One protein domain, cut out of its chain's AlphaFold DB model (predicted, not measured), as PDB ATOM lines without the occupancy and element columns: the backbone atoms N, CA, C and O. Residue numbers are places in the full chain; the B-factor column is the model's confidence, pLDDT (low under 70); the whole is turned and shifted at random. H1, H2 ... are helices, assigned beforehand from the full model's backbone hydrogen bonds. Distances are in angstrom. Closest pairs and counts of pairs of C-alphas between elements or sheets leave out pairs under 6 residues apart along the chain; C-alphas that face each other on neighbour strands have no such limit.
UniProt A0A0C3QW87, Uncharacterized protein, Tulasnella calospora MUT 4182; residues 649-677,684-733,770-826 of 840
ATOM      1  N   VAL A 649     158.642 103.632 121.832       96.50
ATOM      2  CA  VAL A 649     159.042 102.280 121.399       96.50
ATOM      3  C   VAL A 649     160.543 102.235 121.096       96.50
ATOM      4  O   VAL A 649     161.231 101.334 121.565       96.50
ATOM      5  N   ALA A 650     161.078 103.233 120.385       97.62
ATOM      6  CA  ALA A 650     162.510 103.317 120.102       97.62
ATOM      7  C   ALA A 650     163.362 103.465 121.378       97.62
ATOM      8  O   ALA A 650     164.439 102.881 121.450       97.62
ATOM      9  N   LEU A 651     162.888 104.225 122.374       97.75
ATOM     10  CA  LEU A 651     163.547 104.382 123.678       97.75
ATOM     11  C   LEU A 651     163.637 103.061 124.442       97.75
ATOM     12  O   LEU A 651     164.707 102.724 124.946       97.75
ATOM     13  N   ASN A 652     162.543 102.304 124.492       96.94
ATOM     14  CA  ASN A 652     162.526 101.001 125.152       96.94
ATOM     15  C   ASN A 652     163.441 100.005 124.429       96.94
ATOM     16  O   ASN A 652     164.280  99.373 125.064       96.94
ATOM     17  N   HIS A 653     163.355  99.941 123.098       96.50
ATOM     18  CA  HIS A 653     164.175  99.028 122.304       96.50
ATOM     19  C   HIS A 653     165.681  99.366 122.398       96.50
ATOM     20  O   HIS A 653     166.507  98.461 122.465       96.50
ATOM     21  N   ASP A 654     166.064 100.650 122.483       97.62
ATOM     22  CA  ASP A 654     167.454 101.071 122.770       97.62
ATOM     23  C   ASP A 654     167.962 100.490 124.096       97.62
ATOM     24  O   ASP A 654     169.097 100.026 124.167       97.62
ATOM     25  N   ARG A 655     167.118 100.475 125.137       97.25
ATOM     26  CA  ARG A 655     167.481  99.919 126.448       97.25
ATOM     27  C   ARG A 655     167.545  98.404 126.466       97.25
ATOM     28  O   ARG A 655     168.462  97.864 127.073       97.25
ATOM     29  N   GLU A 656     166.604  97.730 125.818       96.06
ATOM     30  CA  GLU A 656     166.609  96.268 125.696       96.06
ATOM     31  C   GLU A 656     167.869  95.792 124.967       96.06
ATOM     32  O   GLU A 656     168.565  94.896 125.442       96.06
ATOM     33  N   VAL A 657     168.217  96.457 123.862       95.12
ATOM     34  CA  VAL A 657     169.434  96.172 123.096       95.12
ATOM     35  C   VAL A 657     170.700  96.466 123.902       95.12
ATOM     36  O   VAL A 657     171.645  95.681 123.835       95.12
ATOM     37  N   ASP A 658     170.749  97.564 124.663       96.56
ATOM     38  CA  ASP A 658     171.898  97.866 125.530       96.56
ATOM     39  C   ASP A 658     172.038  96.846 126.672       96.56
ATOM     40  O   ASP A 658     173.140  96.377 126.950       96.56
ATOM     41  N   ALA A 659     170.932  96.441 127.301       96.56
ATOM     42  CA  ALA A 659     170.938  95.418 128.344       96.56
ATOM     43  C   ALA A 659     171.434  94.066 127.805       96.56
ATOM     44  O   ALA A 659     172.295  93.435 128.421       96.56
ATOM     45  N   GLU A 660     170.952  93.661 126.630       95.19
ATOM     46  CA  GLU A 660     171.395  92.446 125.948       95.19
ATOM     47  C   GLU A 660     172.884  92.512 125.586       95.19
ATOM     48  O   GLU A 660     173.640  91.579 125.858       95.19
ATOM     49  N   LEU A 661     173.352  93.650 125.066       95.69
ATOM     50  CA  LEU A 661     174.767  93.877 124.777       95.69
ATOM     51  C   LEU A 661     175.636  93.780 126.041       95.69
ATOM     52  O   LEU A 661     176.697  93.152 126.022       95.69
ATOM     53  N   ARG A 662     175.194  94.361 127.162       96.88
ATOM     54  CA  ARG A 662     175.889  94.244 128.453       96.88
ATOM     55  C   ARG A 662     175.929  92.799 128.942       96.88
ATOM     56  O   ARG A 662     176.962  92.386 129.468       96.88
ATOM     57  N   ASN A 663     174.853  92.037 128.761       95.62
ATOM     58  CA  ASN A 663     174.809  90.620 129.120       95.62
ATOM     59  C   ASN A 663     175.781  89.801 128.264       95.62
ATOM     60  O   ASN A 663     176.584  89.051 128.818       95.62
ATOM     61  N   GLN A 664     175.797  90.020 126.947       95.06
ATOM     62  CA  GLN A 664     176.759  89.390 126.036       95.06
ATOM     63  C   GLN A 664     178.205  89.734 126.407       95.06
ATOM     64  O   GLN A 664     179.066  88.865 126.396       95.06
ATOM     65  N   LEU A 665     178.486  90.979 126.800       94.50
ATOM     66  CA  LEU A 665     179.830  91.393 127.219       94.50
ATOM     67  C   LEU A 665     180.260  90.834 128.580       94.50
ATOM     68  O   LEU A 665     181.462  90.733 128.828       94.50
ATOM     69  N   ARG A 666     179.309  90.541 129.474       94.25
ATOM     70  CA  ARG A 666     179.581  89.996 130.812       94.25
ATOM     71  C   ARG A 666     179.727  88.481 130.808       94.25
ATOM     72  O   ARG A 666     180.573  87.973 131.537       94.25
ATOM     73  N   TYR A 667     178.884  87.795 130.041       94.06
ATOM     74  CA  TYR A 667     178.686  86.348 130.143       94.06
ATOM     75  C   TYR A 667     178.891  85.599 128.823       94.06
ATOM     76  O   TYR A 667     178.890  84.373 128.826       94.06
ATOM     77  N   GLY A 668     179.004  86.297 127.693       86.25
ATOM     78  CA  GLY A 668     179.095  85.665 126.382       86.25
ATOM     79  C   GLY A 668     180.527  85.301 126.006       86.25
ATOM     80  O   GLY A 668     181.381  86.178 125.896       86.25
ATOM     81  N   ASP A 669     180.747  84.023 125.699       84.94
ATOM     82  CA  ASP A 669     181.981  83.532 125.060       84.94
ATOM     83  C   ASP A 669     181.960  83.712 123.525       84.94
ATOM     84  O   ASP A 669     182.952  83.477 122.835       84.94
ATOM     85  N   GLY A 670     180.814  84.128 122.973       90.69
ATOM     86  CA  GLY A 670     180.591  84.300 121.539       90.69
ATOM     87  C   GLY A 670     180.959  85.686 120.988       90.69
ATOM     88  O   GLY A 670     181.229  86.628 121.738       90.69
ATOM     89  N   PRO A 671     180.936  85.848 119.649       90.50
ATOM     90  CA  PRO A 671     181.102  87.153 119.022       90.50
ATOM     91  C   PRO A 671     179.998  88.105 119.490       90.50
ATOM     92  O   PRO A 671     178.808  87.844 119.321       90.50
ATOM     93  N   VAL A 672     180.406  89.233 120.069       92.38
ATOM     94  CA  VAL A 672     179.484  90.284 120.504       92.38
ATOM     95  C   VAL A 672     179.087  91.129 119.298       92.38
ATOM     96  O   VAL A 672     179.943  91.571 118.524       92.38
ATOM     97  N   TRP A 673     177.794  91.391 119.146       92.44
ATOM     98  CA  TRP A 673     177.250  92.094 117.985       92.44
ATOM     99  C   TRP A 673     177.025  93.582 118.258       92.44
ATOM    100  O   TRP A 673     176.658  93.982 119.360       92.44
ATOM    101  N   SER A 674     177.231  94.434 117.248       91.62
ATOM    102  CA  SER A 674     176.918  95.863 117.377       91.62
ATOM    103  C   SER A 674     175.413  96.081 117.590       91.62
ATOM    104  O   SER A 674     174.615  95.493 116.855       91.62
ATOM    105  N   PRO A 675     175.012  96.982 118.506       94.00
ATOM    106  CA  PRO A 675     173.604  97.227 118.793       94.00
ATOM    107  C   PRO A 675     172.888  97.791 117.549       94.00
ATOM    108  O   PRO A 675     173.367  98.775 116.969       94.00
ATOM    109  N   PRO A 676     171.770  97.185 117.093       93.62
ATOM    110  CA  PRO A 676     171.072  97.607 115.871       93.62
ATOM    111  C   PRO A 676     170.260  98.899 116.044       93.62
ATOM    112  O   PRO A 676     169.994  99.604 115.062       93.62
ATOM    113  N   VAL A 677     169.858  99.210 117.277       96.12
ATOM    114  CA  VAL A 677     169.051 100.381 117.628       96.12
ATOM    115  C   VAL A 677     169.865 101.283 118.545       96.12
ATOM    116  O   VAL A 677     170.511 100.826 119.478       96.12
ATOM    117  N   PHE A 684     164.085 112.960 118.293       98.12
ATOM    118  CA  PHE A 684     163.493 114.004 119.138       98.12
ATOM    119  C   PHE A 684     163.169 115.264 118.342       98.12
ATOM    120  O   PHE A 684     162.053 115.774 118.420       98.12
ATOM    121  N   ARG A 685     164.114 115.731 117.515       97.25
ATOM    122  CA  ARG A 685     163.935 116.920 116.674       97.25
ATOM    123  C   ARG A 685     162.708 116.800 115.765       97.25
ATOM    124  O   ARG A 685     161.987 117.778 115.608       97.25
ATOM    125  N   LYS A 686     162.443 115.621 115.189       97.06
ATOM    126  CA  LYS A 686     161.280 115.381 114.314       97.06
ATOM    127  C   LYS A 686     159.949 115.498 115.065       97.06
ATOM    128  O   LYS A 686     159.025 116.130 114.554       97.06
ATOM    129  N   VAL A 687     159.844 114.940 116.273       97.56
ATOM    130  CA  VAL A 687     158.634 115.083 117.110       97.56
ATOM    131  C   VAL A 687     158.494 116.522 117.603       97.56
ATOM    132  O   VAL A 687     157.405 117.087 117.565       97.56
ATOM    133  N   TYR A 688     159.605 117.140 118.003       96.88
ATOM    134  CA  TYR A 688     159.643 118.516 118.482       96.88
ATOM    135  C   TYR A 688     159.159 119.513 117.425       96.88
ATOM    136  O   TYR A 688     158.296 120.331 117.723       96.88
ATOM    137  N   MET A 689     159.651 119.424 116.184       95.94
ATOM    138  CA  MET A 689     159.213 120.302 115.090       95.94
ATOM    139  C   MET A 689     157.705 120.180 114.833       95.94
ATOM    140  O   MET A 689     157.022 121.199 114.722       95.94
ATOM    141  N   ALA A 690     157.165 118.955 114.830       95.50
ATOM    142  CA  ALA A 690     155.728 118.729 114.691       95.50
ATOM    143  C   ALA A 690     154.938 119.306 115.881       95.50
ATOM    144  O   ALA A 690     153.982 120.056 115.684       95.50
ATOM    145  N   ALA A 691     155.367 119.042 117.120       96.31
ATOM    146  CA  ALA A 691     154.721 119.566 118.326       96.31
ATOM    147  C   ALA A 691     154.744 121.102 118.395       96.31
ATOM    148  O   ALA A 691     153.728 121.720 118.718       96.31
ATOM    149  N   HIS A 692     155.886 121.711 118.063       94.94
ATOM    150  CA  HIS A 692     156.073 123.159 118.039       94.94
ATOM    151  C   HIS A 692     155.186 123.815 116.979       94.94
ATOM    152  O   HIS A 692     154.499 124.788 117.288       94.94
ATOM    153  N   SER A 693     155.124 123.250 115.765       94.00
ATOM    154  CA  SER A 693     154.241 123.759 114.705       94.00
ATOM    155  C   SER A 693     152.766 123.783 115.127       94.00
ATOM    156  O   SER A 693     152.051 124.731 114.816       94.00
ATOM    157  N   LYS A 694     152.337 122.799 115.932       93.94
ATOM    158  CA  LYS A 694     150.966 122.671 116.450       93.94
ATOM    159  C   LYS A 694     150.729 123.364 117.799       93.94
ATOM    160  O   LYS A 694     149.653 123.211 118.375       93.94
ATOM    161  N   GLY A 695     151.725 124.060 118.356       93.62
ATOM    162  CA  GLY A 695     151.622 124.708 119.671       93.62
ATOM    163  C   GLY A 695     151.359 123.743 120.838       93.62
ATOM    164  O   GLY A 695     150.807 124.143 121.862       93.62
ATOM    165  N   LYS A 696     151.724 122.459 120.712       95.50
ATOM    166  CA  LYS A 696     151.455 121.424 121.725       95.50
ATOM    167  C   LYS A 696     152.532 121.441 122.818       95.50
ATOM    168  O   LYS A 696     153.401 120.573 122.880       95.50
ATOM    169  N   THR A 697     152.464 122.437 123.700       94.25
ATOM    170  CA  THR A 697     153.452 122.682 124.773       94.25
ATOM    171  C   THR A 697     153.649 121.497 125.722       94.25
ATOM    172  O   THR A 697     154.772 121.237 126.148       94.25
ATOM    173  N   HIS A 698     152.596 120.728 126.021       94.06
ATOM    174  CA  HIS A 698     152.694 119.534 126.869       94.06
ATOM    175  C   HIS A 698     153.604 118.453 126.261       94.06
ATOM    176  O   HIS A 698     154.364 117.814 126.985       94.06
ATOM    177  N   VAL A 699     153.584 118.296 124.932       95.50
ATOM    178  CA  VAL A 699     154.451 117.353 124.209       95.50
ATOM    179  C   VAL A 699     155.895 117.828 124.238       95.50
ATOM    180  O   VAL A 699     156.794 117.020 124.433       95.50
ATOM    181  N   ILE A 700     156.127 119.135 124.103       96.31
ATOM    182  CA  ILE A 700     157.470 119.723 124.196       96.31
ATOM    183  C   ILE A 700     158.063 119.478 125.591       96.31
ATOM    184  O   ILE A 700     159.182 118.984 125.694       96.31
ATOM    185  N   LYS A 701     157.289 119.715 126.661       95.69
ATOM    186  CA  LYS A 701     157.707 119.409 128.043       95.69
ATOM    187  C   LYS A 701     157.938 117.912 128.271       95.69
ATOM    188  O   LYS A 701     158.820 117.520 129.031       95.69
ATOM    189  N   TRP A 702     157.134 117.050 127.647       96.38
ATOM    190  CA  TRP A 702     157.369 115.606 127.677       96.38
ATOM    191  C   TRP A 702     158.684 115.238 126.973       96.38
ATOM    192  O   TRP A 702     159.498 114.537 127.570       96.38
ATOM    193  N   LEU A 703     158.937 115.777 125.776       96.88
ATOM    194  CA  LEU A 703     160.183 115.569 125.031       96.88
ATOM    195  C   LEU A 703     161.408 116.048 125.808       96.88
ATOM    196  O   LEU A 703     162.416 115.354 125.804       96.88
ATOM    197  N   GLU A 704     161.326 117.191 126.488       97.00
ATOM    198  CA  GLU A 704     162.405 117.712 127.335       97.00
ATOM    199  C   GLU A 704     162.745 116.752 128.481       97.00
ATOM    200  O   GLU A 704     163.913 116.429 128.698       97.00
ATOM    201  N   ARG A 705     161.728 116.234 129.184       97.31
ATOM    202  CA  ARG A 705     161.934 115.229 130.240       97.31
ATOM    203  C   ARG A 705     162.580 113.961 129.691       97.31
ATOM    204  O   ARG A 705     163.558 113.487 130.259       97.31
ATOM    205  N   GLN A 706     162.061 113.443 128.578       97.75
ATOM    206  CA  GLN A 706     162.604 112.248 127.935       97.75
ATOM    207  C   GLN A 706     164.028 112.478 127.412       97.75
ATOM    208  O   GLN A 706     164.875 111.612 127.567       97.75
ATOM    209  N   ALA A 707     164.341 113.647 126.854       97.69
ATOM    210  CA  ALA A 707     165.686 113.966 126.382       97.69
ATOM    211  C   ALA A 707     166.695 114.073 127.539       97.69
ATOM    212  O   ALA A 707     167.816 113.584 127.411       97.69
ATOM    213  N   ASN A 708     166.297 114.640 128.684       97.56
ATOM    214  CA  ASN A 708     167.123 114.673 129.897       97.56
ATOM    215  C   ASN A 708     167.387 113.272 130.459       97.56
ATOM    216  O   ASN A 708     168.522 112.945 130.810       97.56
ATOM    217  N   GLU A 709     166.358 112.427 130.511       97.69
ATOM    218  CA  GLU A 709     166.503 111.016 130.872       97.69
ATOM    219  C   GLU A 709     167.457 110.305 129.904       97.69
ATOM    220  O   GLU A 709     168.374 109.604 130.344       97.69
ATOM    221  N   VAL A 710     167.324 110.601 128.604       97.88
ATOM    222  CA  VAL A 710     168.177 110.044 127.554       97.88
ATOM    223  C   VAL A 710     169.626 110.525 127.620       97.88
ATOM    224  O   VAL A 710     170.555 109.865 127.152       97.88
ATOM    225  N   LEU A 711     169.849 111.705 128.171       97.94
ATOM    226  CA  LEU A 711     171.186 112.234 128.366       97.94
ATOM    227  C   LEU A 711     171.845 111.583 129.585       97.94
ATOM    228  O   LEU A 711     173.002 111.168 129.505       97.94
ATOM    229  N   ARG A 712     171.094 111.443 130.684       98.19
ATOM    230  CA  ARG A 712     171.556 110.800 131.921       98.19
ATOM    231  C   ARG A 712     172.013 109.369 131.658       98.19
ATOM    232  O   ARG A 712     173.190 109.073 131.824       98.19
ATOM    233  N   TRP A 713     171.129 108.522 131.134       97.94
ATOM    234  CA  TRP A 713     171.440 107.101 130.962       97.94
ATOM    235  C   TRP A 713     172.587 106.850 129.950       97.94
ATOM    236  O   TRP A 713     173.306 105.878 130.088       97.94
ATOM    237  N   LYS A 714     172.861 107.755 128.990       97.94
ATOM    238  CA  LYS A 714     173.922 107.614 127.982       97.94
ATOM    239  C   LYS A 714     175.266 108.005 128.570       97.94
ATOM    240  O   LYS A 714     176.282 107.443 128.174       97.94
ATOM    241  N   ARG A 715     175.282 108.955 129.511       98.31
ATOM    242  CA  ARG A 715     176.466 109.240 130.331       98.31
ATOM    243  C   ARG A 715     176.792 108.040 131.216       98.31
ATOM    244  O   ARG A 715     177.957 107.658 131.274       98.31
ATOM    245  N   ASP A 716     175.775 107.410 131.797       97.94
ATOM    246  CA  ASP A 716     175.941 106.183 132.585       97.94
ATOM    247  C   ASP A 716     176.435 105.016 131.709       97.94
ATOM    248  O   ASP A 716     177.383 104.325 132.082       97.94
ATOM    249  N   ASP A 717     175.865 104.835 130.509       97.38
ATOM    250  CA  ASP A 717     176.332 103.869 129.503       97.38
ATOM    251  C   ASP A 717     177.807 104.132 129.159       97.38
ATOM    252  O   ASP A 717     178.642 103.233 129.230       97.38
ATOM    253  N   MET A 718     178.160 105.382 128.842       97.62
ATOM    254  CA  MET A 718     179.531 105.772 128.510       97.62
ATOM    255  C   MET A 718     180.501 105.482 129.661       97.62
ATOM    256  O   MET A 718     181.592 104.968 129.405       97.62
ATOM    257  N   ALA A 719     180.119 105.772 130.907       97.50
ATOM    258  CA  ALA A 719     180.919 105.448 132.085       97.50
ATOM    259  C   ALA A 719     181.113 103.929 132.224       97.50
ATOM    260  O   ALA A 719     182.245 103.474 132.390       97.50
ATOM    261  N   TRP A 720     180.042 103.146 132.050       97.50
ATOM    262  CA  TRP A 720     180.088 101.685 132.118       97.50
ATOM    263  C   TRP A 720     181.007 101.077 131.048       97.50
ATOM    264  O   TRP A 720     181.900 100.292 131.371       97.50
ATOM    265  N   TYR A 721     180.850 101.470 129.778       96.44
ATOM    266  CA  TYR A 721     181.691 100.968 128.685       96.44
ATOM    267  C   TYR A 721     183.150 101.430 128.808       96.44
ATOM    268  O   TYR A 721     184.061 100.682 128.442       96.44
ATOM    269  N   SER A 722     183.389 102.631 129.347       95.69
ATOM    270  CA  SER A 722     184.747 103.123 129.618       95.69
ATOM    271  C   SER A 722     185.417 102.297 130.713       95.69
ATOM    272  O   SER A 722     186.538 101.828 130.520       95.69
ATOM    273  N   GLN A 723     184.711 102.037 131.819       96.31
ATOM    274  CA  GLN A 723     185.198 101.182 132.902       96.31
ATOM    275  C   GLN A 723     185.505  99.765 132.401       96.31
ATOM    276  O   GLN A 723     186.610  99.271 132.607       96.31
ATOM    277  N   LEU A 724     184.591  99.156 131.638       94.38
ATOM    278  CA  LEU A 724     184.810  97.834 131.045       94.38
ATOM    279  C   LEU A 724     186.055  97.803 130.139       94.38
ATOM    280  O   LEU A 724     186.792  96.812 130.113       94.38
ATOM    281  N   SER A 725     186.299  98.877 129.381       92.62
ATOM    282  CA  SER A 725     187.494  99.000 128.543       92.62
ATOM    283  C   SER A 725     188.771  99.053 129.385       92.62
ATOM    284  O   SER A 725     189.738  98.369 129.048       92.62
ATOM    285  N   HIS A 726     188.770  99.810 130.486       93.06
ATOM    286  CA  HIS A 726     189.895  99.860 131.423       93.06
ATOM    287  C   HIS A 726     190.152  98.501 132.086       93.06
ATOM    288  O   HIS A 726     191.293  98.041 132.082       93.06
ATOM    289  N   ASP A 727     189.108  97.811 132.550       92.06
ATOM    290  CA  ASP A 727     189.226  96.490 133.184       92.06
ATOM    291  C   ASP A 727     189.781  95.437 132.217       92.06
ATOM    292  O   ASP A 727     190.596  94.591 132.586       92.06
ATOM    293  N   THR A 728     189.371  95.502 130.949       88.62
ATOM    294  CA  THR A 728     189.851  94.571 129.918       88.62
ATOM    295  C   THR A 728     191.323  94.811 129.590       88.62
ATOM    296  O   THR A 728     192.080  93.850 129.454       88.62
ATOM    297  N   LEU A 729     191.750  96.076 129.501       87.06
ATOM    298  CA  LEU A 729     193.159  96.429 129.309       87.06
ATOM    299  C   LEU A 729     194.010  96.029 130.521       87.06
ATOM    300  O   LEU A 729     195.092  95.474 130.340       87.06
ATOM    301  N   ALA A 730     193.504  96.233 131.742       89.19
ATOM    302  CA  ALA A 730     194.180  95.822 132.970       89.19
ATOM    303  C   ALA A 730     194.369  94.296 133.031       89.19
ATOM    304  O   ALA A 730     195.475  93.821 133.285       89.19
ATOM    305  N   ARG A 731     193.323  93.515 132.715       87.50
ATOM    306  CA  ARG A 731     193.408  92.044 132.649       87.50
ATOM    307  C   ARG A 731     194.387  91.568 131.582       87.50
ATOM    308  O   ARG A 731     195.149  90.643 131.845       87.50
ATOM    309  N   ARG A 732     194.401  92.208 130.408       83.62
ATOM    310  CA  ARG A 732     195.350  91.867 129.342       83.62
ATOM    311  C   ARG A 732     196.794  92.129 129.771       83.62
ATOM    312  O   ARG A 732     197.613  91.228 129.664       83.62
ATOM    313  N   GLY A 733     197.065  93.281 130.385       83.94
ATOM    314  CA  GLY A 733     198.388  93.581 130.938       83.94
ATOM    315  C   GLY A 733     198.835  92.607 132.039       83.94
ATOM    316  O   GLY A 733     200.025  92.332 132.167       83.94
ATOM    317  N   LYS A 770     178.161  94.028 112.359       80.88
ATOM    318  CA  LYS A 770     179.574  94.283 112.568       80.88
ATOM    319  C   LYS A 770     179.931  93.796 113.971       80.88
ATOM    320  O   LYS A 770     179.148  94.067 114.896       80.88
ATOM    321  N   PRO A 771     181.070  93.104 114.134       88.12
ATOM    322  CA  PRO A 771     181.533  92.743 115.459       88.12
ATOM    323  C   PRO A 771     181.603  94.016 116.297       88.12
ATOM    324  O   PRO A 771     182.001  95.088 115.819       88.12
ATOM    325  N   PHE A 772     181.133  93.915 117.531       92.94
ATOM    326  CA  PHE A 772     181.062  95.041 118.435       92.94
ATOM    327  C   PHE A 772     182.469  95.568 118.722       92.94
ATOM    328  O   PHE A 772     183.303  94.891 119.320       92.94
ATOM    329  N   ASN A 773     182.734  96.806 118.306       93.44
ATOM    330  CA  ASN A 773     183.971  97.503 118.627       93.44
ATOM    331  C   ASN A 773     183.709  98.477 119.782       93.44
ATOM    332  O   ASN A 773     183.050  99.503 119.603       93.44
ATOM    333  N   ARG A 774     184.258  98.154 120.956       92.25
ATOM    334  CA  ARG A 774     184.084  98.916 122.204       92.25
ATOM    335  C   ARG A 774     184.516 100.380 122.076       92.25
ATOM    336  O   ARG A 774     183.780 101.269 122.496       92.25
ATOM    337  N   LEU A 775     185.670 100.637 121.456       91.38
ATOM    338  CA  LEU A 775     186.205 101.995 121.285       91.38
ATOM    339  C   LEU A 775     185.321 102.822 120.351       91.38
ATOM    340  O   LEU A 775     184.976 103.966 120.655       91.38
ATOM    341  N   LEU A 776     184.898 102.219 119.238       92.06
ATOM    342  CA  LEU A 776     183.973 102.857 118.309       92.06
ATOM    343  C   LEU A 776     182.626 103.143 118.982       92.06
ATOM    344  O   LEU A 776     182.067 104.219 118.785       92.06
ATOM    345  N   HIS A 777     182.118 102.216 119.797       94.38
ATOM    346  CA  HIS A 777     180.871 102.410 120.529       94.38
ATOM    347  C   HIS A 777     180.965 103.579 121.521       94.38
ATOM    348  O   HIS A 777     180.093 104.449 121.510       94.38
ATOM    349  N   GLY A 778     182.057 103.678 122.288       94.94
ATOM    350  CA  GLY A 778     182.321 104.826 123.162       94.94
ATOM    351  C   GLY A 778     182.378 106.156 122.400       94.94
ATOM    352  O   GLY A 778     181.773 107.143 122.823       94.94
ATOM    353  N   PHE A 779     183.022 106.183 121.226       95.75
ATOM    354  CA  PHE A 779     183.044 107.366 120.357       95.75
ATOM    355  C   PHE A 779     181.644 107.743 119.845       95.75
ATOM    356  O   PHE A 779     181.267 108.919 119.857       95.75
ATOM    357  N   VAL A 780     180.845 106.750 119.436       94.19
ATOM    358  CA  VAL A 780     179.456 106.953 119.004       94.19
ATOM    359  C   VAL A 780     178.601 107.506 120.148       94.19
ATOM    360  O   VAL A 780     177.880 108.479 119.924       94.19
ATOM    361  N   LEU A 781     178.708 106.957 121.363       96.44
ATOM    362  CA  LEU A 781     177.994 107.454 122.546       96.44
ATOM    363  C   LEU A 781     178.384 108.896 122.879       96.44
ATOM    364  O   LEU A 781     177.503 109.740 123.029       96.44
ATOM    365  N   LYS A 782     179.682 109.216 122.895       97.25
ATOM    366  CA  LYS A 782     180.171 110.587 123.118       97.25
ATOM    367  C   LYS A 782     179.609 111.565 122.083       97.25
ATOM    368  O   LYS A 782     179.148 112.652 122.432       97.25
ATOM    369  N   GLY A 783     179.588 111.165 120.810       96.88
ATOM    370  CA  GLY A 783     178.975 111.950 119.738       96.88
ATOM    371  C   GLY A 783     177.459 112.122 119.899       96.88
ATOM    372  O   GLY A 783     176.925 113.184 119.580       96.88
ATOM    373  N   GLN A 784     176.754 111.105 120.403       96.56
ATOM    374  CA  GLN A 784     175.323 111.195 120.706       96.56
ATOM    375  C   GLN A 784     175.047 112.136 121.882       96.56
ATOM    376  O   GLN A 784     174.198 113.010 121.732       96.56
ATOM    377  N   ILE A 785     175.776 112.001 122.996       98.12
ATOM    378  CA  ILE A 785     175.670 112.867 124.185       98.12
ATOM    379  C   ILE A 785     175.810 114.332 123.778       98.12
ATOM    380  O   ILE A 785     174.902 115.118 124.035       98.12
ATOM    381  N   ARG A 786     176.868 114.669 123.027       97.94
ATOM    382  CA  ARG A 786     177.093 116.035 122.537       97.94
ATOM    383  C   ARG A 786     175.919 116.560 121.704       97.94
ATOM    384  O   ARG A 786     175.462 117.673 121.914       97.94
ATOM    385  N   ARG A 787     175.370 115.747 120.790       97.25
ATOM    386  CA  ARG A 787     174.198 116.145 119.981       97.25
ATOM    387  C   ARG A 787     172.943 116.381 120.820       97.25
ATOM    388  O   ARG A 787     172.114 117.194 120.421       97.25
ATOM    389  N   PHE A 788     172.770 115.650 121.921       97.56
ATOM    390  CA  PHE A 788     171.692 115.915 122.870       97.56
ATOM    391  C   PHE A 788     171.954 117.219 123.627       97.56
ATOM    392  O   PHE A 788     171.068 118.062 123.656       97.56
ATOM    393  N   GLU A 789     173.161 117.434 124.154       97.19
ATOM    394  CA  GLU A 789     173.548 118.675 124.847       97.19
ATOM    395  C   GLU A 789     173.354 119.918 123.969       97.19
ATOM    396  O   GLU A 789     172.706 120.869 124.400       97.19
ATOM    397  N   ASP A 790     173.805 119.871 122.713       96.62
ATOM    398  CA  ASP A 790     173.617 120.947 121.728       96.62
ATOM    399  C   ASP A 790     172.127 121.153 121.375       96.62
ATOM    400  O   ASP A 790     171.689 122.248 121.019       96.62
ATOM    401  N   GLY A 791     171.335 120.082 121.453       95.81
ATOM    402  CA  GLY A 791     169.913 120.059 121.131       95.81
ATOM    403  C   GLY A 791     168.990 120.557 122.249       95.81
ATOM    404  O   GLY A 791     167.952 121.169 121.979       95.81
ATOM    405  N   MET A 792     169.358 120.322 123.506       95.19
ATOM    406  CA  MET A 792     168.536 120.620 124.683       95.19
ATOM    407  C   MET A 792     168.077 122.087 124.784       95.19
ATOM    408  O   MET A 792     166.892 122.301 125.058       95.19
ATOM    409  N   PRO A 793     168.918 123.107 124.501       94.88
ATOM    410  CA  PRO A 793     168.497 124.508 124.542       94.88
ATOM    411  C   PRO A 793     167.303 124.841 123.634       94.88
ATOM    412  O   PRO A 793     166.572 125.790 123.909       94.88
ATOM    413  N   PHE A 794     167.082 124.074 122.559       91.94
ATOM    414  CA  PHE A 794     165.935 124.275 121.669       91.94
ATOM    415  C   PHE A 794     164.610 123.827 122.302       91.94
ATOM    416  O   PHE A 794     163.570 124.417 121.996       91.94
ATOM    417  N   LEU A 795     164.636 122.818 123.182       91.31
ATOM    418  CA  LEU A 795     163.449 122.340 123.901       91.31
ATOM    419  C   LEU A 795     163.078 123.284 125.046       91.31
ATOM    420  O   LEU A 795     161.908 123.642 125.174       91.31
ATOM    421  N   SER A 796     164.069 123.735 125.822       88.81
ATOM    422  CA  SER A 796     163.837 124.556 127.017       88.81
ATOM    423  C   SER A 796     163.371 125.977 126.687       88.81
ATOM    424  O   SER A 796     162.400 126.462 127.268       88.81
ATOM    425  N   LYS A 797     163.989 126.643 125.697       86.00
ATOM    426  CA  LYS A 797     163.617 128.017 125.299       86.00
ATOM    427  C   LYS A 797     162.203 128.111 124.726       86.00
ATOM    428  O   LYS A 797     161.533 129.126 124.885       86.00
ATOM    429  N   SER A 798     161.737 127.051 124.077       74.38
ATOM    430  CA  SER A 798     160.471 127.059 123.335       74.38
ATOM    431  C   SER A 798     159.257 126.715 124.196       74.38
ATOM    432  O   SER A 798     158.122 126.823 123.734       74.38
ATOM    433  N   ALA A 799     159.483 126.317 125.451       66.00
ATOM    434  CA  ALA A 799     158.430 126.164 126.447       66.00
ATOM    435  C   ALA A 799     157.976 127.510 127.045       66.00
ATOM    436  O   ALA A 799     156.926 127.551 127.692       66.00
ATOM    437  N   ALA A 800     158.724 128.600 126.822       70.75
ATOM    438  CA  ALA A 800     158.295 129.937 127.212       70.75
ATOM    439  C   ALA A 800     157.072 130.354 126.368       70.75
ATOM    440  O   ALA A 800     157.118 130.250 125.137       70.75
ATOM    441  N   PRO A 801     155.963 130.796 126.991       64.75
ATOM    442  CA  PRO A 801     154.804 131.275 126.251       64.75
ATOM    443  C   PRO A 801     155.245 132.441 125.363       64.75
ATOM    444  O   PRO A 801     155.720 133.457 125.866       64.75
ATOM    445  N   ARG A 802     155.128 132.282 124.037       59.50
ATOM    446  CA  ARG A 802     155.411 133.373 123.100       59.50
ATOM    447  C   ARG A 802     154.517 134.553 123.473       59.50
ATOM    448  O   ARG A 802     153.293 134.415 123.503       59.50
ATOM    449  N   THR A 803     155.130 135.693 123.758       63.25
ATOM    450  CA  THR A 803     154.431 136.968 123.909       63.25
ATOM    451  C   THR A 803     153.618 137.253 122.637       63.25
ATOM    452  O   THR A 803     153.933 136.768 121.543       63.25
ATOM    453  N   LYS A 804     152.502 137.980 122.789       62.28
ATOM    454  CA  LYS A 804     151.453 138.165 121.764       62.28
ATOM    455  C   LYS A 804     151.945 138.744 120.423       62.28
ATOM    456  O   LYS A 804     151.237 138.617 119.431       62.28
ATOM    457  N   GLU A 805     153.158 139.287 120.356       56.12
ATOM    458  CA  GLU A 805     153.776 139.833 119.136       56.12
ATOM    459  C   GLU A 805     153.964 138.792 118.011       56.12
ATOM    460  O   GLU A 805     153.942 139.144 116.837       56.12
ATOM    461  N   SER A 806     154.028 137.488 118.321       56.28
ATOM    462  CA  SER A 806     154.215 136.433 117.299       56.28
ATOM    463  C   SER A 806     152.961 136.037 116.494       56.28
ATOM    464  O   SER A 806     153.031 135.130 115.663       56.28
ATOM    465  N   SER A 807     151.806 136.666 116.745       58.84
ATOM    466  CA  SER A 807     150.573 136.426 115.973       58.84
ATOM    467  C   SER A 807     150.699 136.936 114.535       58.84
ATOM    468  O   SER A 807     150.363 136.216 113.602       58.84
ATOM    469  N   SER A 808     151.258 138.139 114.371       66.75
ATOM    470  CA  SER A 808     151.483 138.789 113.073       66.75
ATOM    471  C   SER A 808     152.429 137.977 112.185       66.75
ATOM    472  O   SER A 808     152.128 137.693 111.032       66.75
ATOM    473  N   GLU A 809     153.549 137.523 112.749       69.12
ATOM    474  CA  GLU A 809     154.575 136.761 112.025       69.12
ATOM    475  C   GLU A 809     154.068 135.373 111.583       69.12
ATOM    476  O   GLU A 809     154.428 134.862 110.524       69.12
ATOM    477  N   LYS A 810     153.176 134.748 112.367       65.81
ATOM    478  CA  LYS A 810     152.547 133.472 111.987       65.81
ATOM    479  C   LYS A 810     151.558 133.623 110.836       65.81
ATOM    480  O   LYS A 810     151.448 132.708 110.021       65.81
ATOM    481  N   GLU A 811     150.835 134.734 110.791       75.12
ATOM    482  CA  GLU A 811     149.882 135.028 109.722       75.12
ATOM    483  C   GLU A 811     150.612 135.322 108.406       75.12
ATOM    484  O   GLU A 811     150.236 134.799 107.358       75.12
ATOM    485  N   GLU A 812     151.749 136.013 108.487       76.69
ATOM    486  CA  GLU A 812     152.646 136.251 107.355       76.69
ATOM    487  C   GLU A 812     153.264 134.949 106.806       76.69
ATOM    488  O   GLU A 812     153.167 134.676 105.607       76.69
ATOM    489  N   ILE A 813     153.799 134.075 107.671       69.00
ATOM    490  CA  ILE A 813     154.354 132.768 107.258       69.00
ATOM    491  C   ILE A 813     153.271 131.860 106.650       69.00
ATOM    492  O   ILE A 813     153.538 131.113 105.701       69.00
ATOM    493  N   ARG A 814     152.041 131.903 107.178       79.44
ATOM    494  CA  ARG A 814     150.904 131.151 106.626       79.44
ATOM    495  C   ARG A 814     150.546 131.645 105.222       79.44
ATOM    496  O   ARG A 814     150.450 130.821 104.313       79.44
ATOM    497  N   LEU A 815     150.421 132.959 105.038       82.44
ATOM    498  CA  LEU A 815     150.161 133.582 103.735       82.44
ATOM    499  C   LEU A 815     151.263 133.263 102.714       82.44
ATOM    500  O   LEU A 815     150.976 133.021 101.540       82.44
ATOM    501  N   GLU A 816     152.525 133.216 103.142       71.19
ATOM    502  CA  GLU A 816     153.640 132.878 102.255       71.19
ATOM    503  C   GLU A 816     153.619 131.400 101.823       71.19
ATOM    504  O   GLU A 816     153.911 131.077 100.665       71.19
ATOM    505  N   ARG A 817     153.219 130.490 102.720       71.50
ATOM    506  CA  ARG A 817     153.043 129.067 102.399       71.50
ATOM    507  C   ARG A 817     151.881 128.841 101.431       71.50
ATOM    508  O   ARG A 817     152.075 128.156 100.428       71.50
ATOM    509  N   GLU A 818     150.729 129.460 101.681       81.88
ATOM    510  CA  GLU A 818     149.571 129.407 100.777       81.88
ATOM    511  C   GLU A 818     149.934 129.971  99.388       81.88
ATOM    512  O   GLU A 818     149.613 129.365  98.364       81.88
ATOM    513  N   LYS A 819     150.723 131.058  99.322       84.50
ATOM    514  CA  LYS A 819     151.276 131.574  98.053       84.50
ATOM    515  C   LYS A 819     152.152 130.557  97.319       84.50
ATOM    516  O   LYS A 819     152.052 130.453  96.096       84.50
ATOM    517  N   ARG A 820     153.016 129.815  98.021       69.88
ATOM    518  CA  ARG A 820     153.890 128.796  97.401       69.88
ATOM    519  C   ARG A 820     153.100 127.589  96.899       69.88
ATOM    520  O   ARG A 820     153.391 127.099  95.809       69.88
ATOM    521  N   GLU A 821     152.093 127.146  97.644       74.69
ATOM    522  CA  GLU A 821     151.195 126.061  97.226       74.69
ATOM    523  C   GLU A 821     150.373 126.471  95.993       74.69
ATOM    524  O   GLU A 821     150.333 125.739  94.999       74.69
ATOM    525  N   MET A 822     149.838 127.696  95.979       79.25
ATOM    526  CA  MET A 822     149.141 128.255  94.814       79.25
ATOM    527  C   MET A 822     150.064 128.441  93.602       79.25
ATOM    528  O   MET A 822     149.658 128.162  92.472       79.25
ATOM    529  N   ALA A 823     151.318 128.853  93.807       77.75
ATOM    530  CA  ALA A 823     152.310 128.946  92.734       77.75
ATOM    531  C   ALA A 823     152.656 127.566  92.148       77.75
ATOM    532  O   ALA A 823     152.777 127.432  90.928       77.75
ATOM    533  N   GLY A 824     152.754 126.534  92.993       75.31
ATOM    534  CA  GLY A 824     152.939 125.144  92.569       75.31
ATOM    535  C   GLY A 824     151.767 124.629  91.732       75.31
ATOM    536  O   GLY A 824     151.974 124.114  90.631       75.31
ATOM    537  N   LEU A 825     150.531 124.850  92.191       71.62
ATOM    538  CA  LEU A 825     149.313 124.498  91.449       71.62
ATOM    539  C   LEU A 825     149.203 125.255  90.117       71.62
ATOM    540  O   LEU A 825     148.815 124.676  89.100       71.62
ATOM    541  N   ALA A 826     149.583 126.534  90.087       71.06
ATOM    542  CA  ALA A 826     149.597 127.334  88.865       71.06
ATOM    543  C   ALA A 826     150.663 126.859  87.860       71.06
ATOM    544  O   ALA A 826     150.420 126.883  86.651       71.06
TER     545      ALA A 826
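AT A GLANCE: This is residues 649 to 677, 684 to 733 and 770 to 826 of the 840 residues of an uncharacterized protein of Tulasnella calospora MUT 4182 (UniProt A0A0C3QW87). The long helix H3 forms a three-helix, up-and-down bundle with H2, folded back on its first part, and H4, packed along it; H1 lies near H3, and H5 sticks out like an arm. The printed part, 136 residues with five named helices, H1 to H5, and no named strand, is all helix. It is only just extended, close to loose, with radius of gyration of the C-alphas 21.6 A, spanning 68 by 36 by 23 A.

HOW THE PARTS SIT: H1, residues 649 to 667, is near H3, residues 697 to 733. H2, residues 684 to 693, forms a helical hairpin with H3, touching its residues 697 to 707 alone; the closest C-alphas, Tyr 688 and Ile 700, are 6.2 A apart. H4, residues 774 to 797, touches H3 at a shallow tilt of 22 degrees, opposite ways; the closest C-alphas, Glu 704 and Leu 795, are 5.9 A apart. H5, residues 806 to 826, touches no helix. Every O i to N i+4 pair is within hydrogen-bond range in H1, H2 and H5, 32 of 33 in H3 and 17 of 20 in H4.

IN THESE COORDINATES: H1 begins at C-alpha 649 (159.042, 102.280, 121.399). H3 is 53.9 A long, H4 35.7 A. H5, 30.2 A, ends at C-alpha 826 (149.597, 127.334, 88.865).

THE WHOLE: Cuts leave C-alphas 677 and 684 14.8 A apart, 733 and 770 26.3 A. The pLDDT is under 70 at residues 799, 801 to 810, 813 and 820.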